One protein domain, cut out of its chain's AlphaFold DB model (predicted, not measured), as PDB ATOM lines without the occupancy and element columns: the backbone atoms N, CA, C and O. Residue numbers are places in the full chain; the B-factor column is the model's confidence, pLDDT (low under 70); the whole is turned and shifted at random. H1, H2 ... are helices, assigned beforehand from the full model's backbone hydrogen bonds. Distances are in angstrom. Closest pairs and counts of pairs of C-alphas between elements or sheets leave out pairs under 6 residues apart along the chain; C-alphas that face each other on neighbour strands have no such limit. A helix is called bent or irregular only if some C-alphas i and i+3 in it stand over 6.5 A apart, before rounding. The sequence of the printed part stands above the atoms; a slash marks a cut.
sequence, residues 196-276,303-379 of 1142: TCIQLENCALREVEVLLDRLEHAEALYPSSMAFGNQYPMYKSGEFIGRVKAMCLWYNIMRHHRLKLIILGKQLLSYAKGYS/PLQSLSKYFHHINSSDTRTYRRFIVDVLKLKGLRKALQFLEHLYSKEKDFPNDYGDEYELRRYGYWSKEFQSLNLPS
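This is residues 196 to 276 and 303 to 379 of the 1142 residues of the protein "Protein kinase domain-containing protein" of Cimex lectularius (UniProt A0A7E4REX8). One long, straight helix, H4, makes the spine and the longest axis of this model, and shorter helices cross it in two groups: H1, H8 and H9 over its first half, H5 and H6 by its last turns. The short helices H2 and H3 make the turn from H1 into H4 at one end, and H7 folds back from H6 toward the spine, where a loose link, with residues 350 to 357 standing free, leads on to H8. The printed part has 158 residues with nine named helices, H1 to H9 in order, and no named strand: the class is all helix. It is loose, with a radius of gyration of the C-alphas of 20.2 A, and elongated, spanning 63 by 34 by 27 A.

H1, residues 196 to 219, touches the hub H4, residues 238 to 275, with residues 205 to 212 alone, at a steep tilt of 50 degrees, opposite ways; the closest C-alphas, of Leu 205 and Tyr 251, are 6.3 A apart. H2, residues 225 to 231, and H3, residues 233 to 236, touch only at the corner, and only just, with 3 pairs of C-alphas within 8 A; the closest are those of Gly 229 and Tyr 235, 5.5 A. H6, residues 317 to 333, touches residues 268 to 272 of H4, about perpendicular at 89 degrees, closest at the C-alphas of Leu 268 and Tyr 322, 7.1 A. H5, residues 308 to 311, touches H6, closest at the C-alphas of Tyr 310 and Tyr 322, 6.7 A. H7, residues 335 to 345, is close to H4 but not clearly touching; the closest C-alphas, of Ile 263 and Leu 345, are 7.4 A apart. H8, residues 358 to 365, touches residues 242 to 249 of H4 at a steep tilt of 53 degrees, opposite ways, closest at the C-alphas of Ala 246 and Tyr 365, 4.8 A. H9, residues 370 to 375, touches residues 239 to 247 of H4, closest at the C-alphas of Arg 243 and Glu 371, 5.2 A. H1 and H9 are apart. Every O i to N i+4 pair is within hydrogen-bond range in H2, H7, H8 and H9, against 19 of 20 in H1, 33 of 34 in H4 and 11 of 13 in H6; H3 and H5 are too short for such a pair.

H1 begins at C-alpha 196, (61.358, -1.119, -42.868), and is 34.9 A long; H2 and H3 follow. H4 runs 55.0 A, from C-alpha 238 at (45.910, 27.080, -51.625) to C-alpha 275 at (45.367, -19.485, -22.356). After the cut comes H5, then H6, 26.1 A, only just irregular: C-alphas 317 and 320 are 6.6 A apart. H7 is 15.2 A long and H8 10.2 A; H9 ends at C-alpha 375, (55.274, 15.390, -49.432).

The two C-alphas farthest apart, of Asn 230 and Ser 276, are 63.7 A apart. Residues 277 to 302 are not printed; C-alphas 276 and 303 are 19.8 A apart across this cut. Of the links printed whole, H7 to H8 is long, 12 residues, and the others are tight. Mean pLDDT of the printed part is 72.0; 53 residues are under 70, among them 303 to 321 and 341 to 361.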
ATOM      1  N   THR A 196      60.872  -2.256 -42.075       75.56
ATOM      2  CA  THR A 196      61.358  -1.119 -42.868       75.56
ATOM      3  C   THR A 196      60.294  -0.031 -43.012       75.56
ATOM      4  O   THR A 196      60.596   1.147 -42.835       75.56
ATOM      5  N   CYS A 197      59.030  -0.402 -43.255       78.62
ATOM      6  CA  CYS A 197      57.934   0.570 -43.349       78.62
ATOM      7  C   CYS A 197      57.665   1.241 -41.991       78.62
ATOM      8  O   CYS A 197      57.611   2.466 -41.923       78.62
ATOM      9  N   ILE A 198      57.617   0.471 -40.895       77.62
ATOM     10  CA  ILE A 198      57.436   1.004 -39.531       77.62
ATOM     11  C   ILE A 198      58.570   1.970 -39.146       77.62
ATOM     12  O   ILE A 198      58.312   2.990 -38.501       77.62
ATOM     13  N   GLN A 199      59.814   1.688 -39.549       79.00
ATOM     14  CA  GLN A 199      60.958   2.583 -39.337       79.00
ATOM     15  C   GLN A 199      60.846   3.879 -40.156       79.00
ATOM     16  O   GLN A 199      61.035   4.962 -39.599       79.00
ATOM     17  N   LEU A 200      60.487   3.797 -41.442       82.00
ATOM     18  CA  LEU A 200      60.269   4.977 -42.291       82.00
ATOM     19  C   LEU A 200      59.124   5.855 -41.758       82.00
ATOM     20  O   LEU A 200      59.283   7.070 -41.650       82.00
ATOM     21  N   GLU A 201      58.013   5.247 -41.338       84.12
ATOM     22  CA  GLU A 201      56.906   5.919 -40.649       84.12
ATOM     23  C   GLU A 201      57.346   6.605 -39.343       84.12
ATOM     24  O   GLU A 201      56.931   7.733 -39.090       84.12
ATOM     25  N   ASN A 202      58.201   5.977 -38.520       83.06
ATOM     26  CA  ASN A 202      58.720   6.586 -37.282       83.06
ATOM     27  C   ASN A 202      59.555   7.849 -37.553       83.06
ATOM     28  O   ASN A 202      59.548   8.789 -36.755       83.06
ATOM     29  N   CYS A 203      60.314   7.871 -38.649       84.75
ATOM     30  CA  CYS A 203      61.084   9.046 -39.051       84.75
ATOM     31  C   CYS A 203      60.169  10.137 -39.622       84.75
ATOM     32  O   CYS A 203      60.219  11.270 -39.147       84.75
ATOM     33  N   ALA A 204      59.269   9.783 -40.543       88.25
ATOM     34  CA  ALA A 204      58.314  10.721 -41.130       88.25
ATOM     35  C   ALA A 204      57.375  11.352 -40.084       88.25
ATOM     36  O   ALA A 204      57.096  12.545 -40.166       88.25
ATOM     37  N   LEU A 205      56.926  10.594 -39.071       86.25
ATOM     38  CA  LEU A 205      56.075  11.116 -37.995       86.25
ATOM     39  C   LEU A 205      56.781  12.225 -37.213       86.25
ATOM     40  O   LEU A 205      56.189  13.280 -37.018       86.25
ATOM     41  N   ARG A 206      58.047  12.019 -36.828       86.12
ATOM     42  CA  ARG A 206      58.842  13.014 -36.089       86.12
ATOM     43  C   ARG A 206      59.169  14.249 -36.933       86.12
ATOM     44  O   ARG A 206      59.119  15.362 -36.420       86.12
ATOM     45  N   GLU A 207      59.479  14.073 -38.218       90.06
ATOM     46  CA  GLU A 207      59.766  15.199 -39.121       90.06
ATOM     47  C   GLU A 207      58.511  16.056 -39.388       90.06
ATOM     48  O   GLU A 207      58.589  17.284 -39.332       90.06
ATOM     49  N   VAL A 208      57.339  15.433 -39.573       90.19
ATOM     50  CA  VAL A 208      56.054  16.145 -39.708       90.19
ATOM     51  C   VAL A 208      55.632  16.816 -38.399       90.19
ATOM     52  O   VAL A 208      55.213  17.972 -38.422       90.19
ATOM     53  N   GLU A 209      55.760  16.131 -37.261       88.44
ATOM     54  CA  GLU A 209      55.394  16.656 -35.939       88.44
ATOM     55  C   GLU A 209      56.140  17.953 -35.617       88.44
ATOM     56  O   GLU A 209      55.505  18.961 -35.320       88.44
ATOM     57  N   VAL A 210      57.466  17.975 -35.792       90.25
ATOM     58  CA  VAL A 210      58.292  19.173 -35.564       90.25
ATOM     59  C   VAL A 210      57.880  20.343 -36.468       90.25
ATOM     60  O   VAL A 210      57.930  21.494 -36.034       90.25
ATOM     61  N   LEU A 211      57.455  20.093 -37.710       89.94
ATOM     62  CA  LEU A 211      56.978  21.148 -38.612       89.94
ATOM     63  C   LEU A 211      55.599  21.687 -38.205       89.94
ATOM     64  O   LEU A 211      55.402  22.903 -38.187       89.94
ATOM     65  N   LEU A 212      54.667  20.805 -37.831       88.75
ATOM     66  CA  LEU A 212      53.327  21.190 -37.379       88.75
ATOM     67  C   LEU A 212      53.358  21.924 -36.030       88.75
ATOM     68  O   LEU A 212      52.663  22.929 -35.875       88.75
ATOM     69  N   ASP A 213      54.207  21.491 -35.094       85.75
ATOM     70  CA  ASP A 213      54.451  22.190 -33.829       85.75
ATOM     71  C   ASP A 213      54.999  23.595 -34.085       85.75
ATOM     72  O   ASP A 213      54.479  24.575 -33.547       85.75
ATOM     73  N   ARG A 214      56.031  23.733 -34.931       90.62
ATOM     74  CA  ARG A 214      56.604  25.046 -35.270       90.62
ATOM     75  C   ARG A 214      55.559  25.973 -35.901       90.62
ATOM     76  O   ARG A 214      55.532  27.153 -35.551       90.62
ATOM     77  N   LEU A 215      54.684  25.457 -36.771       88.00
ATOM     78  CA  LEU A 215      53.579  26.226 -37.359       88.00
ATOM     79  C   LEU A 215      52.580  26.705 -36.297       88.00
ATOM     80  O   LEU A 215      52.207  27.875 -36.305       88.00
ATOM     81  N   GLU A 216      52.206  25.853 -35.343       84.31
ATOM     82  CA  GLU A 216      51.316  26.239 -34.241       84.31
ATOM     83  C   GLU A 216      51.923  27.329 -33.346       84.31
ATOM     84  O   GLU A 216      51.233  28.278 -32.970       84.31
ATOM     85  N   HIS A 217      53.229  27.253 -33.057       84.69
ATOM     86  CA  HIS A 217      53.933  28.330 -32.353       84.69
ATOM     87  C   HIS A 217      53.892  29.644 -33.150       84.69
ATOM     88  O   HIS A 217      53.707  30.699 -32.547       84.69
ATOM     89  N   ALA A 218      54.044  29.601 -34.478       83.81
ATOM     90  CA  ALA A 218      54.009  30.792 -35.328       83.81
ATOM     91  C   ALA A 218      52.609  31.424 -35.417       83.81
ATOM     92  O   ALA A 218      52.487  32.641 -35.286       83.81
ATOM     93  N   GLU A 219      51.551  30.618 -35.556       82.38
ATOM     94  CA  GLU A 219      50.162  31.098 -35.497       82.38
ATOM     95  C   GLU A 219      49.838  31.747 -34.141       82.38
ATOM     96  O   GLU A 219      49.171  32.780 -34.086       82.38
ATOM     97  N   ALA A 220      50.341  31.179 -33.037       79.75
ATOM     98  CA  ALA A 220      50.109  31.684 -31.683       79.75
ATOM     99  C   ALA A 220      50.762  33.054 -31.391       79.75
ATOM    100  O   ALA A 220      50.445  33.673 -30.373       79.75
ATOM    101  N   LEU A 221      51.633  33.559 -32.277       80.31
ATOM    102  CA  LEU A 221      52.201  34.914 -32.215       80.31
ATOM    103  C   LEU A 221      51.256  35.994 -32.787       80.31
ATOM    104  O   LEU A 221      51.664  37.155 -32.907       80.31
ATOM    105  N   TYR A 222      50.016  35.641 -33.147       78.19
ATOM    106  CA  TYR A 222      49.032  36.536 -33.763       78.19
ATOM    107  C   TYR A 222      47.639  36.445 -33.111       78.19
ATOM    108  O   TYR A 222      47.267  35.392 -32.591       78.19
ATOM    109  N   PRO A 223      46.834  37.527 -33.168       63.75
ATOM    110  CA  PRO A 223      45.463  37.542 -32.647       63.75
ATOM    111  C   PRO A 223      44.494  36.667 -33.451       63.75
ATOM    112  O   PRO A 223      43.488  36.202 -32.919       63.75
ATOM    113  N   SER A 224      44.788  36.412 -34.729       69.06
ATOM    114  CA  SER A 224      44.036  35.487 -35.579       69.06
ATOM    115  C   SER A 224      44.880  34.993 -36.756       69.06
ATOM    116  O   SER A 224      45.801  35.682 -37.201       69.06
ATOM    117  N   SER A 225      44.511  33.850 -37.342       71.56
ATOM    118  CA  SER A 225      45.103  33.388 -38.608       71.56
ATOM    119  C   SER A 225      44.803  34.318 -39.791       71.56
ATOM    120  O   SER A 225      45.561  34.348 -40.758       71.56
ATOM    121  N   MET A 226      43.753  35.145 -39.701       67.19
ATOM    122  CA  MET A 226      43.502  36.202 -40.681       67.19
ATOM    123  C   MET A 226      44.565  37.306 -40.591       67.19
ATOM    124  O   MET A 226      45.093  37.710 -41.624       67.19
ATOM    125  N   ALA A 227      44.939  37.735 -39.378       68.19
ATOM    126  CA  ALA A 227      46.041  38.675 -39.155       68.19
ATOM    127  C   ALA A 227      47.399  38.067 -39.554       68.19
ATOM    128  O   ALA A 227      48.172  38.704 -40.269       68.19
ATOM    129  N   PHE A 228      47.650  36.805 -39.191       77.31
ATOM    130  CA  PHE A 228      48.845  36.059 -39.601       77.31
ATOM    131  C   PHE A 228      48.991  36.017 -41.133       77.31
ATOM    132  O   PHE A 228      49.994  36.468 -41.684       77.31
ATOM    133  N   GLY A 229      47.941  35.591 -41.839       76.75
ATOM    134  CA  GLY A 229      47.899  35.572 -43.300       76.75
ATOM    135  C   GLY A 229      47.752  36.949 -43.965       76.75
ATOM    136  O   GLY A 229      47.811  37.039 -45.190       76.75
ATOM    137  N   ASN A 230      47.510  38.034 -43.219       75.56
ATOM    138  CA  ASN A 230      47.639  39.402 -43.741       75.56
ATOM    139  C   ASN A 230      49.120  39.802 -43.815       75.56
ATOM    140  O   ASN A 230      49.518  40.435 -44.786       75.56
ATOM    141  N   GLN A 231      49.932  39.397 -42.831       75.94
ATOM    142  CA  GLN A 231      51.374  39.656 -42.825       75.94
ATOM    143  C   GLN A 231      52.168  38.667 -43.698       75.94
ATOM    144  O   GLN A 231      53.181  39.053 -44.280       75.94
ATOM    145  N   TYR A 232      51.698  37.424 -43.846       83.75
ATOM    146  CA  TYR A 232      52.332  36.403 -44.686       83.75
ATOM    147  C   TYR A 232      51.351  35.847 -45.737       83.75
ATOM    148  O   TYR A 232      50.708  34.825 -45.494       83.75
ATOM    149  N   PRO A 233      51.247  36.461 -46.934       84.06
ATOM    150  CA  PRO A 233      50.357  35.987 -48.000       84.06
ATOM    151  C   PRO A 233      50.588  34.524 -48.414       84.06
ATOM    152  O   PRO A 233      49.645  33.845 -48.805       84.06
ATOM    153  N   MET A 234      51.817  34.020 -48.258       84.56
ATOM    154  CA  MET A 234      52.185  32.615 -48.479       84.56
ATOM    155  C   MET A 234      51.333  31.632 -47.655       84.56
ATOM    156  O   MET A 234      50.935  30.604 -48.184       84.56
ATOM    157  N   TYR A 235      50.983  31.964 -46.406       82.81
ATOM    158  CA  TYR A 235      50.132  31.122 -45.547       82.81
ATOM    159  C   TYR A 235      48.693  30.985 -46.080       82.81
ATOM    160  O   TYR A 235      48.022  29.995 -45.804       82.81
ATOM    161  N   LYS A 236      48.222  31.961 -46.870       81.25
ATOM    162  CA  LYS A 236      46.906  31.933 -47.527       81.25
ATOM    163  C   LYS A 236      46.919  31.253 -48.899       81.25
ATOM    164  O   LYS A 236      45.868  31.200 -49.528       81.25
ATOM    165  N   SER A 237      48.062  30.788 -49.408       88.19
ATOM    166  CA  SER A 237      48.069  30.119 -50.711       88.19
ATOM    167  C   SER A 237      47.403  28.745 -50.599       88.19
ATOM    168  O   SER A 237      47.682  27.981 -49.671       88.19
ATOM    169  N   GLY A 238      46.547  28.401 -51.566       83.06
ATOM    170  CA  GLY A 238      45.910  27.080 -51.625       83.06
ATOM    171  C   GLY A 238      46.916  25.919 -51.645       83.06
ATOM    172  O   GLY A 238      46.616  24.838 -51.147       83.06
ATOM    173  N   GLU A 239      48.135  26.160 -52.140       86.44
ATOM    174  CA  GLU A 239      49.259  25.222 -52.071       86.44
ATOM    175  C   GLU A 239      49.748  25.011 -50.628       86.44
ATOM    176  O   GLU A 239      49.803  23.870 -50.171       86.44
ATOM    177  N   PHE A 240      50.039  26.082 -49.878       88.88
ATOM    178  CA  PHE A 240      50.451  25.978 -48.472       88.88
ATOM    179  C   PHE A 240      49.356  25.321 -47.620       88.88
ATOM    180  O   PHE A 240      49.628  24.378 -46.873       88.88
ATOM    181  N   ILE A 241      48.106  25.767 -47.790       87.00
ATOM    182  CA  ILE A 241      46.918  25.199 -47.136       87.00
ATOM    183  C   ILE A 241      46.804  23.697 -47.436       87.00
ATOM    184  O   ILE A 241      46.641  22.894 -46.516       87.00
ATOM    185  N   GLY A 242      46.935  23.307 -48.708       84.75
ATOM    186  CA  GLY A 242      46.844  21.918 -49.152       84.75
ATOM    187  C   GLY A 242      47.943  21.023 -48.576       84.75
ATOM    188  O   GLY A 242      47.640  19.938 -48.074       84.75
ATOM    189  N   ARG A 243      49.203  21.489 -48.562       90.56
ATOM    190  CA  ARG A 243      50.321  20.777 -47.912       90.56
ATOM    191  C   ARG A 243      50.061  20.572 -46.423       90.56
ATOM    192  O   ARG A 243      50.174  19.449 -45.936       90.56
ATOM    193  N   VAL A 244      49.673  21.627 -45.703       88.62
ATOM    194  CA  VAL A 244      49.433  21.556 -44.252       88.62
ATOM    195  C   VAL A 244      48.255  20.638 -43.923       88.62
ATOM    196  O   VAL A 244      48.386  19.817 -43.011       88.62
ATOM    197  N   LYS A 245      47.146  20.689 -44.676       85.19
ATOM    198  CA  LYS A 245      46.024  19.753 -44.486       85.19
ATOM    199  C   LYS A 245      46.425  18.302 -44.779       85.19
ATOM    200  O   LYS A 245      46.126  17.432 -43.963       85.19
ATOM    201  N   ALA A 246      47.183  18.030 -45.845       87.25
ATOM    202  CA  ALA A 246      47.699  16.686 -46.131       87.25
ATOM    203  C   ALA A 246      48.650  16.162 -45.029       87.25
ATOM    204  O   ALA A 246      48.524  15.013 -44.599       87.25
ATOM    205  N   MET A 247      49.551  17.008 -44.505       88.31
ATOM    206  CA  MET A 247      50.427  16.673 -43.369       88.31
ATOM    207  C   MET A 247      49.631  16.365 -42.093       88.31
ATOM    208  O   MET A 247      49.903  15.362 -41.431       88.31
ATOM    209  N   CYS A 248      48.640  17.199 -41.752       84.94
ATOM    210  CA  CYS A 248      47.803  17.011 -40.563       84.94
ATOM    211  C   CYS A 248      46.964  15.731 -40.661       84.94
ATOM    212  O   CYS A 248      46.953  14.933 -39.723       84.94
ATOM    213  N   LEU A 249      46.311  15.503 -41.805       83.88
ATOM    214  CA  LEU A 249      45.512  14.308 -42.070       83.88
ATOM    215  C   LEU A 249      46.362  13.034 -41.953       83.88
ATOM    216  O   LEU A 249      45.979  12.101 -41.245       83.88
ATOM    217  N   TRP A 250      47.547  13.013 -42.574       88.81
ATOM    218  CA  TRP A 250      48.471  11.881 -42.493       88.81
ATOM    219  C   TRP A 250      48.932  11.588 -41.062       88.81
ATOM    220  O   TRP A 250      48.787  10.458 -40.589       88.81
ATOM    221  N   TYR A 251      49.456  12.604 -40.367       85.62
ATOM    222  CA  TYR A 251      49.970  12.470 -39.004       85.62
ATOM    223  C   TYR A 251      48.875  11.972 -38.051       85.62
ATOM    224  O   TYR A 251      49.092  11.010 -37.311       85.62
ATOM    225  N   ASN A 252      47.670  12.550 -38.134       82.31
ATOM    226  CA  ASN A 252      46.524  12.135 -37.328       82.31
ATOM    227  C   ASN A 252      46.127  10.682 -37.619       82.31
ATOM    228  O   ASN A 252      45.988   9.890 -36.686       82.31
ATOM    229  N   ILE A 253      45.973  10.289 -38.889       81.19
ATOM    230  CA  ILE A 253      45.634   8.902 -39.241       81.19
ATOM    231  C   ILE A 253      46.696   7.953 -38.683       81.19
ATOM    232  O   ILE A 253      46.354   7.066 -37.898       81.19
ATOM    233  N   MET A 254      47.973   8.163 -39.006       83.00
ATOM    234  CA  MET A 254      49.058   7.275 -38.582       83.00
ATOM    235  C   MET A 254      49.165   7.158 -37.060       83.00
ATOM    236  O   MET A 254      49.212   6.039 -36.540       83.00
ATOM    237  N   ARG A 255      49.145   8.284 -36.332       78.31
ATOM    238  CA  ARG A 255      49.233   8.309 -34.864       78.31
ATOM    239  C   ARG A 255      48.102   7.500 -34.224       78.31
ATOM    240  O   ARG A 255      48.377   6.592 -33.435       78.31
ATOM    241  N   HIS A 256      46.845   7.764 -34.593       74.75
ATOM    242  CA  HIS A 256      45.704   7.053 -34.007       74.75
ATOM    243  C   HIS A 256      45.672   5.575 -34.412       74.75
ATOM    244  O   HIS A 256      45.336   4.723 -33.593       74.75
ATOM    245  N   HIS A 257      46.036   5.232 -35.651       79.75
ATOM    246  CA  HIS A 257      45.996   3.844 -36.118       79.75
ATOM    247  C   HIS A 257      47.049   2.979 -35.413       79.75
ATOM    248  O   HIS A 257      46.739   1.888 -34.933       79.75
ATOM    249  N   ARG A 258      48.262   3.505 -35.224       76.88
ATOM    250  CA  ARG A 258      49.315   2.845 -34.436       76.88
ATOM    251  C   ARG A 258      48.914   2.677 -32.968       76.88
ATOM    252  O   ARG A 258      49.080   1.588 -32.418       76.88
ATOM    253  N   LEU A 259      48.292   3.691 -32.355       74.06
ATOM    254  CA  LEU A 259      47.754   3.587 -30.992       74.06
ATOM    255  C   LEU A 259      46.669   2.497 -30.875       74.06
ATOM    256  O   LEU A 259      46.700   1.699 -29.937       74.06
ATOM    257  N   LYS A 260      45.751   2.403 -31.848       74.81
ATOM    258  CA  LYS A 260      44.706   1.365 -31.898       74.81
ATOM    259  C   LYS A 260      45.292  -0.050 -31.982       74.81
ATOM    260  O   LYS A 260      44.859  -0.922 -31.227       74.81
ATOM    261  N   LEU A 261      46.299  -0.267 -32.833       76.25
ATOM    262  CA  LEU A 261      47.004  -1.553 -32.959       76.25
ATOM    263  C   LEU A 261      47.730  -1.938 -31.663       76.25
ATOM    264  O   LEU A 261      47.615  -3.074 -31.208       76.25
ATOM    265  N   ILE A 262      48.406  -0.978 -31.025       72.69
ATOM    266  CA  ILE A 262      49.071  -1.157 -29.725       72.69
ATOM    267  C   ILE A 262      48.070  -1.562 -28.630       72.69
ATOM    268  O   ILE A 262      48.341  -2.479 -27.852       72.69
ATOM    269  N   ILE A 263      46.909  -0.904 -28.559       72.62
ATOM    270  CA  ILE A 263      45.884  -1.180 -27.542       72.62
ATOM    271  C   ILE A 263      45.248  -2.562 -27.749       72.62
ATOM    272  O   ILE A 263      45.131  -3.323 -26.786       72.62
ATOM    273  N   LEU A 264      44.866  -2.900 -28.985       72.69
ATOM    274  CA  LEU A 264      44.306  -4.210 -29.325       72.69
ATOM    275  C   LEU A 264      45.323  -5.329 -29.075       72.69
ATOM    276  O   LEU A 264      45.011  -6.333 -28.436       72.69
ATOM    277  N   GLY A 265      46.563  -5.125 -29.516       72.31
ATOM    278  CA  GLY A 265      47.646  -6.078 -29.342       72.31
ATOM    279  C   GLY A 265      47.974  -6.369 -27.878       72.31
ATOM    280  O   GLY A 265      48.153  -7.529 -27.518       72.31
ATOM    281  N   LYS A 266      47.968  -5.356 -27.000       70.88
ATOM    282  CA  LYS A 266      48.114  -5.563 -25.545       70.88
ATOM    283  C   LYS A 266      47.019  -6.460 -24.961       70.88
ATOM    284  O   LYS A 266      47.299  -7.243 -24.058       70.88
ATOM    285  N   GLN A 267      45.789  -6.370 -25.470       71.75
ATOM    286  CA  GLN A 267      44.680  -7.213 -25.011       71.75
ATOM    287  C   GLN A 267      44.802  -8.646 -25.532       71.75
ATOM    288  O   GLN A 267      44.625  -9.577 -24.752       71.75
ATOM    289  N   LEU A 268      45.185  -8.826 -26.799       70.69
ATOM    290  CA  LEU A 268      45.449 -10.146 -27.378       70.69
ATOM    291  C   LEU A 268      46.636 -10.843 -26.699       70.69
ATOM    292  O   LEU A 268      46.520 -12.014 -26.354       70.69
ATOM    293  N   LEU A 269      47.722 -10.121 -26.403       69.06
ATOM    294  CA  LEU A 269      48.840 -10.614 -25.585       69.06
ATOM    295  C   LEU A 269      48.379 -11.057 -24.190       69.06
ATOM    296  O   LEU A 269      48.763 -12.130 -23.729       69.06
ATOM    297  N   SER A 270      47.558 -10.245 -23.515       69.81
ATOM    298  CA  SER A 270      47.046 -10.567 -22.176       69.81
ATOM    299  C   SER A 270      46.093 -11.765 -22.178       69.81
ATOM    300  O   SER A 270      46.077 -12.515 -21.207       69.81
ATOM    301  N   TYR A 271      45.306 -11.939 -23.240       69.56
ATOM    302  CA  TYR A 271      44.401 -13.073 -23.426       69.56
ATOM    303  C   TYR A 271      45.175 -14.354 -23.766       69.56
ATOM    304  O   TYR A 271      44.979 -15.374 -23.114       69.56
ATOM    305  N   ALA A 272      46.119 -14.285 -24.711       68.00
ATOM    306  CA  ALA A 272      46.959 -15.417 -25.096       68.00
ATOM    307  C   ALA A 272      47.778 -15.954 -23.910       68.00
ATOM    308  O   ALA A 272      47.779 -17.160 -23.680       68.00
ATOM    309  N   LYS A 273      48.391 -15.070 -23.104       67.38
ATOM    310  CA  LYS A 273      49.139 -15.464 -21.894       67.38
ATOM    311  C   LYS A 273      48.290 -16.208 -20.856       67.38
ATOM    312  O   LYS A 273      48.832 -17.042 -20.142       67.38
ATOM    313  N   GLY A 274      46.991 -15.907 -20.769       59.31
ATOM    314  CA  GLY A 274      46.054 -16.603 -19.879       59.31
ATOM    315  C   GLY A 274      45.535 -17.936 -20.427       59.31
ATOM    316  O   GLY A 274      44.947 -18.696 -19.669       59.31
ATOM    317  N   TYR A 275      45.750 -18.222 -21.717       53.91
ATOM    318  CA  TYR A 275      45.367 -19.485 -22.356       53.91
ATOM    319  C   TYR A 275      46.541 -20.461 -22.508       53.91
ATOM    320  O   TYR A 275      46.360 -21.667 -22.366       53.91
ATOM    321  N   SER A 276      47.763 -19.960 -22.718       52.97
ATOM    322  CA  SER A 276      48.979 -20.788 -22.797       52.97
ATOM    323  C   SER A 276      49.309 -21.553 -21.506       52.97
ATOM    324  O   SER A 276      50.161 -22.431 -21.518       52.97
ATOM    325  N   PRO A 303      57.392  -3.245 -30.212       59.22
ATOM    326  CA  PRO A 303      56.070  -3.645 -29.745       59.22
ATOM    327  C   PRO A 303      55.068  -3.917 -30.871       59.22
ATOM    328  O   PRO A 303      54.177  -4.735 -30.681       59.22
ATOM    329  N   LEU A 304      55.195  -3.274 -32.039       62.44
ATOM    330  CA  LEU A 304      54.368  -3.608 -33.209       62.44
ATOM    331  C   LEU A 304      54.869  -4.889 -33.892       62.44
ATOM    332  O   LEU A 304      54.065  -5.711 -34.324       62.44
ATOM    333  N   GLN A 305      56.186  -5.102 -33.922       63.09
ATOM    334  CA  GLN A 305      56.800  -6.300 -34.502       63.09
ATOM    335  C   GLN A 305      56.427  -7.560 -33.697       63.09
ATOM    336  O   GLN A 305      55.966  -8.541 -34.282       63.09
ATOM    337  N   SER A 306      56.489  -7.509 -32.359       61.12
ATOM    338  CA  SER A 306      56.078  -8.605 -31.460       61.12
ATOM    339  C   SER A 306      54.589  -8.969 -31.542       61.12
ATOM    340  O   SER A 306      54.199 -10.044 -31.078       61.12
ATOM    341  N   LEU A 307      53.751  -8.088 -32.100       63.62
ATOM    342  CA  LEU A 307      52.314  -8.314 -32.275       63.62
ATOM    343  C   LEU A 307      51.958  -9.028 -33.579       63.62
ATOM    344  O   LEU A 307      50.902  -9.656 -33.638       63.62
ATOM    345  N   SER A 308      52.827  -8.972 -34.590       63.94
ATOM    346  CA  SER A 308      52.586  -9.534 -35.928       63.94
ATOM    347  C   SER A 308      52.087 -10.986 -35.904       63.94
ATOM    348  O   SER A 308      51.144 -11.325 -36.621       63.94
ATOM    349  N   LYS A 309      52.653 -11.825 -35.025       60.69
ATOM    350  CA  LYS A 309      52.286 -13.240 -34.847       60.69
ATOM    351  C   LYS A 309      50.824 -13.481 -34.439       60.69
ATOM    352  O   LYS A 309      50.262 -14.497 -34.811       60.69
ATOM    353  N   TYR A 310      50.168 -12.530 -33.768       60.59
ATOM    354  CA  TYR A 310      48.749 -12.648 -33.381       60.59
ATOM    355  C   TYR A 310      47.766 -12.164 -34.465       60.59
ATOM    356  O   TYR A 310      46.554 -12.219 -34.264       60.59
ATOM    357  N   PHE A 311      48.279 -11.682 -35.603       62.47
ATOM    358  CA  PHE A 311      47.512 -11.061 -36.689       62.47
ATOM    359  C   PHE A 311      47.836 -11.657 -38.079       62.47
ATOM    360  O   PHE A 311      47.633 -10.999 -39.099       62.47
ATOM    361  N   HIS A 312      48.381 -12.878 -38.134       53.69
ATOM    362  CA  HIS A 312      48.802 -13.522 -39.386       53.69
ATOM    363  C   HIS A 312      47.643 -14.011 -40.279       53.69
ATOM    364  O   HIS A 312      46.471 -13.990 -39.902       53.69
ATOM    365  N   HIS A 313      47.977 -14.391 -41.518       43.69
ATOM    366  CA  HIS A 313      47.009 -14.594 -42.599       43.69
ATOM    367  C   HIS A 313      45.991 -15.729 -42.371       43.69
ATOM    368  O   HIS A 313      46.278 -16.776 -41.788       43.69
ATOM    369  N   ILE A 314      44.810 -15.499 -42.962       43.00
ATOM    370  CA  ILE A 314      43.523 -16.210 -42.826       43.00
ATOM    371  C   ILE A 314      43.591 -17.735 -43.054       43.00
ATOM    372  O   ILE A 314      42.739 -18.451 -42.539       43.00
ATOM    373  N   ASN A 315      44.612 -18.239 -43.756       37.31
ATOM    374  CA  ASN A 315      44.745 -19.663 -44.097       37.31
ATOM    375  C   ASN A 315      45.748 -20.437 -43.217       37.31
ATOM    376  O   ASN A 315      45.959 -21.625 -43.450       37.31
ATOM    377  N   SER A 316      46.361 -19.804 -42.210       34.97
ATOM    378  CA  SER A 316      47.134 -20.521 -41.183       34.97
ATOM    379  C   SER A 316      46.243 -20.935 -40.003       34.97
ATOM    380  O   SER A 316      45.282 -20.244 -39.647       34.97
ATOM    381  N   SER A 317      46.590 -22.054 -39.365       36.44
ATOM    382  CA  SER A 317      45.884 -22.633 -38.210       36.44
ATOM    383  C   SER A 317      45.859 -21.736 -36.961       36.44
ATOM    384  O   SER A 317      45.067 -21.993 -36.053       36.44
ATOM    385  N   ASP A 318      46.676 -20.683 -36.926       43.28
ATOM    386  CA  ASP A 318      46.917 -19.814 -35.764       43.28
ATOM    387  C   ASP A 318      45.893 -18.663 -35.619       43.28
ATOM    388  O   ASP A 318      45.691 -18.083 -34.547       43.28
ATOM    389  N   THR A 319      45.122 -18.384 -36.677       51.25
ATOM    390  CA  THR A 319      44.032 -17.379 -36.656       51.25
ATOM    391  C   THR A 319      42.918 -17.686 -35.646       51.25
ATOM    392  O   THR A 319      42.108 -16.811 -35.318       51.25
ATOM    393  N   ARG A 320      42.930 -18.899 -35.070       61.00
ATOM    394  CA  ARG A 320      42.162 -19.289 -33.882       61.00
ATOM    395  C   ARG A 320      42.255 -18.253 -32.763       61.00
ATOM    396  O   ARG A 320      41.219 -17.928 -32.202       61.00
ATOM    397  N   THR A 321      43.431 -17.707 -32.448       65.38
ATOM    398  CA  THR A 321      43.616 -16.880 -31.236       65.38
ATOM    399  C   THR A 321      42.840 -15.557 -31.292       65.38
ATOM    400  O   THR A 321      42.093 -15.238 -30.365       65.38
ATOM    401  N   TYR A 322      42.930 -14.817 -32.402       72.12
ATOM    402  CA  TYR A 322      42.155 -13.585 -32.620       72.12
ATOM    403  C   TYR A 322      40.645 -13.867 -32.723       72.12
ATOM    404  O   TYR A 322      39.835 -13.159 -32.120       72.12
ATOM    405  N   ARG A 323      40.258 -14.951 -33.412       74.94
ATOM    406  CA  ARG A 323      38.853 -15.369 -33.543       74.94
ATOM    407  C   ARG A 323      38.240 -15.773 -32.192       74.94
ATOM    408  O   ARG A 323      37.143 -15.327 -31.869       74.94
ATOM    409  N   ARG A 324      38.958 -16.556 -31.377       74.44
ATOM    410  CA  ARG A 324      38.548 -17.001 -30.029       74.44
ATOM    411  C   ARG A 324      38.398 -15.805 -29.084       74.44
ATOM    412  O   ARG A 324      37.372 -15.701 -28.420       74.44
ATOM    413  N   PHE A 325      39.324 -14.840 -29.129       77.12
ATOM    414  CA  PHE A 325      39.202 -13.573 -28.397       77.12
ATOM    415  C   PHE A 325      37.920 -12.808 -28.763       77.12
ATOM    416  O   PHE A 325      37.187 -12.390 -27.867       77.12
ATOM    417  N   ILE A 326      37.607 -12.657 -30.057       78.56
ATOM    418  CA  ILE A 326      36.350 -12.033 -30.507       78.56
ATOM    419  C   ILE A 326      35.134 -12.801 -29.971       78.56
ATOM    420  O   ILE A 326      34.232 -12.194 -29.392       78.56
ATOM    421  N   VAL A 327      35.120 -14.126 -30.127       78.38
ATOM    422  CA  VAL A 327      34.024 -14.997 -29.686       78.38
ATOM    423  C   VAL A 327      33.807 -14.915 -28.171       78.38
ATOM    424  O   VAL A 327      32.667 -14.785 -27.728       78.38
ATOM    425  N   ASP A 328      34.862 -14.917 -27.361       78.06
ATOM    426  CA  ASP A 328      34.736 -14.841 -25.902       78.06
ATOM    427  C   ASP A 328      34.377 -13.424 -25.427       78.06
ATOM    428  O   ASP A 328      33.563 -13.266 -24.515       78.06
ATOM    429  N   VAL A 329      34.862 -12.371 -26.098       78.06
ATOM    430  CA  VAL A 329      34.386 -10.993 -25.876       78.06
ATOM    431  C   VAL A 329      32.891 -10.865 -26.207       78.06
ATOM    432  O   VAL A 329      32.162 -10.201 -25.463       78.06
ATOM    433  N   LEU A 330      32.409 -11.523 -27.268       80.75
ATOM    434  CA  LEU A 330      30.987 -11.572 -27.622       80.75
ATOM    435  C   LEU A 330      30.159 -12.354 -26.594       80.75
ATOM    436  O   LEU A 330      29.111 -11.852 -26.191       80.75
ATOM    437  N   LYS A 331      30.627 -13.516 -26.116       78.12
ATOM    438  CA  LYS A 331      29.963 -14.293 -25.048       78.12
ATOM    439  C   LYS A 331      29.867 -13.506 -23.734       78.12
ATOM    440  O   LYS A 331      28.811 -13.480 -23.115       78.12
ATOM    441  N   LEU A 332      30.954 -12.847 -23.319       73.94
ATOM    442  CA  LEU A 332      31.043 -12.152 -22.027       73.94
ATOM    443  C   LEU A 332      30.342 -10.785 -22.005       73.94
ATOM    444  O   LEU A 332      29.911 -10.336 -20.943       73.94
ATOM    445  N   LYS A 333      30.269 -10.076 -23.142       71.31
ATOM    446  CA  LYS A 333      29.761  -8.689 -23.195       71.31
ATOM    447  C   LYS A 333      28.521  -8.509 -24.078       71.31
ATOM    448  O   LYS A 333      27.744  -7.587 -23.829       71.31
ATOM    449  N   GLY A 334      28.314  -9.357 -25.084       76.75
ATOM    450  CA  GLY A 334      27.305  -9.172 -26.131       76.75
ATOM    451  C   GLY A 334      27.700  -8.115 -27.174       76.75
ATOM    452  O   GLY A 334      28.493  -7.212 -26.898       76.75
ATOM    453  N   LEU A 335      27.125  -8.212 -28.381       81.00
ATOM    454  CA  LEU A 335      27.540  -7.441 -29.566       81.00
ATOM    455  C   LEU A 335      27.662  -5.932 -29.316       81.00
ATOM    456  O   LEU A 335      28.709  -5.352 -29.599       81.00
ATOM    457  N   ARG A 336      26.626  -5.293 -28.751       75.31
ATOM    458  CA  ARG A 336      26.640  -3.838 -28.538       75.31
ATOM    459  C   ARG A 336      27.788  -3.405 -27.632       75.31
ATOM    460  O   ARG A 336      28.505  -2.477 -27.985       75.31
ATOM    461  N   LYS A 337      28.011  -4.099 -26.511       75.81
ATOM    462  CA  LYS A 337      29.115  -3.782 -25.592       75.81
ATOM    463  C   LYS A 337      30.477  -4.175 -26.166       75.81
ATOM    464  O   LYS A 337      31.462  -3.559 -25.786       75.81
ATOM    465  N   ALA A 338      30.562  -5.157 -27.067       76.75
ATOM    466  CA  ALA A 338      31.796  -5.485 -27.785       76.75
ATOM    467  C   ALA A 338      32.185  -4.370 -28.777       76.75
ATOM    468  O   ALA A 338      33.318  -3.894 -28.749       76.75
ATOM    469  N   LEU A 339      31.232  -3.881 -29.577       77.62
ATOM    470  CA  LEU A 339      31.448  -2.755 -30.495       77.62
ATOM    471  C   LEU A 339      31.675  -1.434 -29.743       77.62
ATOM    472  O   LEU A 339      32.638  -0.730 -30.034       77.62
ATOM    473  N   GLN A 340      30.883  -1.136 -28.708       71.62
ATOM    474  CA  GLN A 340      31.114   0.018 -27.827       71.62
ATOM    475  C   GLN A 340      32.439  -0.080 -27.063       71.62
ATOM    476  O   GLN A 340      33.001   0.952 -26.713       71.62
ATOM    477  N   PHE A 341      32.951  -1.286 -26.791       67.25
ATOM    478  CA  PHE A 341      34.274  -1.482 -26.201       67.25
ATOM    479  C   PHE A 341      35.371  -1.140 -27.207       67.25
ATOM    480  O   PHE A 341      36.255  -0.374 -26.846       67.25
ATOM    481  N   LEU A 342      35.283  -1.588 -28.468       66.12
ATOM    482  CA  LEU A 342      36.176  -1.102 -29.531       66.12
ATOM    483  C   LEU A 342      36.113   0.432 -29.647       66.12
ATOM    484  O   LEU A 342      37.146   1.091 -29.611       66.12
ATOM    485  N   GLU A 343      34.913   1.012 -29.671       62.66
ATOM    486  CA  GLU A 343      34.712   2.462 -29.775       62.66
ATOM    487  C   GLU A 343      35.225   3.237 -28.540       62.66
ATOM    488  O   GLU A 343      35.826   4.298 -28.687       62.66
ATOM    489  N   HIS A 344      35.122   2.688 -27.323       56.25
ATOM    490  CA  HIS A 344      35.722   3.281 -26.116       56.25
ATOM    491  C   HIS A 344      37.243   3.104 -26.042       56.25
ATOM    492  O   HIS A 344      37.928   3.961 -25.482       56.25
ATOM    493  N   LEU A 345      37.802   2.038 -26.624       50.31
ATOM    494  CA  LEU A 345      39.248   1.931 -26.840       50.31
ATOM    495  C   LEU A 345      39.734   2.963 -27.871       50.31
ATOM    496  O   LEU A 345      40.887   3.378 -27.802       50.31
ATOM    497  N   TYR A 346      38.858   3.422 -28.772       49.81
ATOM    498  CA  TYR A 346      39.124   4.523 -29.703       49.81
ATOM    499  C   TYR A 346      38.868   5.924 -29.107       49.81
ATOM    500  O   TYR A 346      39.264   6.899 -29.735       49.81
ATOM    501  N   SER A 347      38.243   6.036 -27.926       40.72
ATOM    502  CA  SER A 347      37.749   7.305 -27.345       40.72
ATOM    503  C   SER A 347      38.335   7.627 -25.952       40.72
ATOM    504  O   SER A 347      37.800   8.430 -25.185       40.72
ATOM    505  N   LYS A 348      39.455   6.985 -25.581       35.09
ATOM    506  CA  LYS A 348      40.221   7.345 -24.369       35.09
ATOM    507  C   LYS A 348      41.129   8.564 -24.552       35.09
ATOM    508  O   LYS A 348      41.452   9.214 -23.560       35.09
ATOM    509  N   GLU A 349      41.493   8.893 -25.787       35.19
ATOM    510  CA  GLU A 349      41.846  10.263 -26.158       35.19
ATOM    511  C   GLU A 349      40.531  10.973 -26.514       35.19
ATOM    512  O   GLU A 349      39.720  10.433 -27.265       35.19
ATOM    513  N   LYS A 350      40.270  12.134 -25.900       31.91
ATOM    514  CA  LYS A 350      39.038  12.898 -26.142       31.91
ATOM    515  C   LYS A 350      39.118  13.646 -27.475       31.91
ATOM    516  O   LYS A 350      40.206  13.996 -27.915       31.91
ATOM    517  N   ASP A 351      37.941  13.986 -28.000       33.62
ATOM    518  CA  ASP A 351      37.711  14.896 -29.129       33.62
ATOM    519  C   ASP A 351      38.046  14.322 -30.526       33.62
ATOM    520  O   ASP A 351      39.022  14.719 -31.152       33.62
ATOM    521  N   PHE A 352      37.163  13.465 -31.064       35.25
ATOM    522  CA  PHE A 352      37.054  13.219 -32.514       35.25
ATOM    523  C   PHE A 352      35.588  13.257 -32.995       35.25
ATOM    524  O   PHE A 352      34.725  12.696 -32.308       35.25
ATOM    525  N   PRO A 353      35.268  13.888 -34.145       30.58
ATOM    526  CA  PRO A 353      33.918  13.867 -34.711       30.58
ATOM    527  C   PRO A 353      33.595  12.520 -35.376       30.58
ATOM    528  O   PRO A 353      34.345  12.038 -36.213       30.58
ATOM    529  N   ASN A 354      32.437  11.939 -35.055       33.50
ATOM    530  CA  ASN A 354      31.801  10.879 -35.848       33.50
ATOM    531  C   ASN A 354      30.735  11.571 -36.732       33.50
ATOM    532  O   ASN A 354      29.559  11.583 -36.369       33.50
ATOM    533  N   ASP A 355      31.134  12.220 -37.832       33.06
ATOM    534  CA  ASP A 355      30.198  12.804 -38.811       33.06
ATOM    535  C   ASP A 355      30.838  12.955 -40.212       33.06
ATOM    536  O   ASP A 355      32.051  12.829 -40.354       33.06
ATOM    537  N   TYR A 356      30.035  13.216 -41.252       36.06
ATOM    538  CA  TYR A 356      30.373  13.066 -42.690       36.06
ATOM    539  C   TYR A 356      31.504  13.958 -43.284       36.06
ATOM    540  O   TYR A 356      31.621  14.053 -44.506       36.06
ATOM    541  N   GLY A 357      32.342  14.619 -42.478       38.62
ATOM    542  CA  GLY A 357      33.437  15.477 -42.966       38.62
ATOM    543  C   GLY A 357      34.612  14.706 -43.585       38.62
ATOM    544  O   GLY A 357      35.090  15.072 -44.662       38.62
ATOM    545  N   ASP A 358      35.020  13.608 -42.938       55.19
ATOM    546  CA  ASP A 358      36.233  12.837 -43.258       55.19
ATOM    547  C   ASP A 358      36.345  12.436 -44.738       55.19
ATOM    548  O   ASP A 358      37.442  12.428 -45.293       55.19
ATOM    549  N   GLU A 359      35.232  12.101 -45.401       57.31
ATOM    550  CA  GLU A 359      35.257  11.598 -46.780       57.31
ATOM    551  C   GLU A 359      35.746  12.653 -47.783       57.31
ATOM    552  O   GLU A 359      36.498  12.324 -48.704       57.31
ATOM    553  N   TYR A 360      35.358  13.923 -47.618       62.91
ATOM    554  CA  TYR A 360      35.810  14.986 -48.519       62.91
ATOM    555  C   TYR A 360      37.301  15.276 -48.327       62.91
ATOM    556  O   TYR A 360      38.032  15.410 -49.310       62.91
ATOM    557  N   GLU A 361      37.777  15.315 -47.081       68.69
ATOM    558  CA  GLU A 361      39.184  15.595 -46.788       68.69
ATOM    559  C   GLU A 361      40.094  14.409 -47.138       68.69
ATOM    560  O   GLU A 361      41.163  14.617 -47.708       68.69
ATOM    561  N   LEU A 362      39.645  13.163 -46.949       71.62
ATOM    562  CA  LEU A 362      40.339  11.972 -47.452       71.62
ATOM    563  C   LEU A 362      40.420  11.934 -48.983       71.62
ATOM    564  O   LEU A 362      41.464  11.568 -49.522       71.62
ATOM    565  N   ARG A 363      39.358  12.336 -49.693       69.75
ATOM    566  CA  ARG A 363      39.366  12.425 -51.164       69.75
ATOM    567  C   ARG A 363      40.210  13.597 -51.689       69.75
ATOM    568  O   ARG A 363      40.769  13.471 -52.774       69.75
ATOM    569  N   ARG A 364      40.295  14.720 -50.961       75.94
ATOM    570  CA  ARG A 364      40.984  15.949 -51.411       75.94
ATOM    571  C   ARG A 364      42.441  16.069 -50.954       75.94
ATOM    572  O   ARG A 364      43.245  16.587 -51.716       75.94
ATOM    573  N   TYR A 365      42.774  15.603 -49.752       78.94
ATOM    574  CA  TYR A 365      44.097  15.751 -49.120       78.94
ATOM    575  C   TYR A 365      44.707  14.417 -48.647       78.94
ATOM    576  O   TYR A 365      45.817  14.394 -48.114       78.94
ATOM    577  N   GLY A 366      44.002  13.292 -48.824       76.56
ATOM    578  CA  GLY A 366      44.518  11.954 -48.522       76.56
ATOM    579  C   GLY A 366      45.571  11.466 -49.522       76.56
ATOM    580  O   GLY A 366      46.073  12.227 -50.349       76.56
ATOM    581  N   TYR A 367      45.889  10.168 -49.460       80.06
ATOM    582  CA  TYR A 367      47.027   9.536 -50.152       80.06
ATOM    583  C   TYR A 367      47.124   9.834 -51.664       80.06
ATOM    584  O   TYR A 367      48.217   9.933 -52.215       80.06
ATOM    585  N   TRP A 368      45.979   9.994 -52.331       79.38
ATOM    586  CA  TRP A 368      45.879  10.221 -53.777       79.38
ATOM    587  C   TRP A 368      45.955  11.697 -54.200       79.38
ATOM    588  O   TRP A 368      45.917  11.989 -55.394       79.38
ATOM    589  N   SER A 369      46.032  12.630 -53.248       84.19
ATOM    590  CA  SER A 369      46.154  14.064 -53.535       84.19
ATOM    591  C   SER A 369      47.558  14.422 -54.036       84.19
ATOM    592  O   SER A 369      48.550  13.793 -53.656       84.19
ATOM    593  N   LYS A 370      47.662  15.456 -54.877       83.81
ATOM    594  CA  LYS A 370      48.957  15.929 -55.407       83.81
ATOM    595  C   LYS A 370      49.817  16.499 -54.281       83.81
ATOM    596  O   LYS A 370      51.028  16.304 -54.233       83.81
ATOM    597  N   GLU A 371      49.140  17.155 -53.351       86.31
ATOM    598  CA  GLU A 371      49.602  17.673 -52.081       86.31
ATOM    599  C   GLU A 371      50.300  16.560 -51.282       86.31
ATOM    600  O   GLU A 371      51.497  16.668 -51.013       86.31
ATOM    601  N   PHE A 372      49.615  15.440 -51.016       86.44
ATOM    602  CA  PHE A 372      50.195  14.274 -50.339       86.44
ATOM    603  C   PHE A 372      51.379  13.670 -51.104       86.44
ATOM    604  O   PHE A 372      52.447  13.448 -50.528       86.44
ATOM    605  N   GLN A 373      51.221  13.429 -52.409       86.81
ATOM    606  CA  GLN A 373      52.271  12.845 -53.251       86.81
ATOM    607  C   GLN A 373      53.549  13.700 -53.241       86.81
ATOM    608  O   GLN A 373      54.658  13.170 -53.155       86.81
ATOM    609  N   SER A 374      53.410  15.029 -53.242       87.31
ATOM    610  CA  SER A 374      54.539  15.964 -53.193       87.31
ATOM    611  C   SER A 374      55.284  15.993 -51.848       87.31
ATOM    612  O   SER A 374      56.448  16.396 -51.814       87.31
ATOM    613  N   LEU A 375      54.654  15.538 -50.757       89.62
ATOM    614  CA  LEU A 375      55.274  15.390 -49.432       89.62
ATOM    615  C   LEU A 375      56.085  14.084 -49.302       89.62
ATOM    616  O   LEU A 375      56.925  13.982 -48.408       89.62
ATOM    617  N   ASN A 376      55.872  13.105 -50.194       89.69
ATOM    618  CA  ASN A 376      56.563  11.803 -50.229       89.69
ATOM    619  C   ASN A 376      56.434  10.972 -48.929       89.69
ATOM    620  O   ASN A 376      57.357  10.253 -48.540       89.69
ATOM    621  N   LEU A 377      55.303  11.096 -48.226       89.19
ATOM    622  CA  LEU A 377      55.070  10.456 -46.926       89.19
ATOM    623  C   LEU A 377      54.706   8.956 -47.050       89.19
ATOM    624  O   LEU A 377      54.062   8.561 -48.024       89.19
ATOM    625  N   PRO A 378      55.064   8.111 -46.059       87.25
ATOM    626  CA  PRO A 378      54.698   6.691 -46.033       87.25
ATOM    627  C   PRO A 378      53.185   6.416 -46.109       87.25
ATOM    628  O   PRO A 378      52.357   7.187 -45.625       87.25
ATOM    629  N   SER A 379      52.813   5.269 -46.679       83.50
ATOM    630  CA  SER A 379      51.413   4.885 -46.898       83.50
ATOM    631  C   SER A 379      50.676   4.508 -45.609       83.50
ATOM    632  O   SER A 379      51.014   3.528 -44.954       83.50
TER     633      SER A 379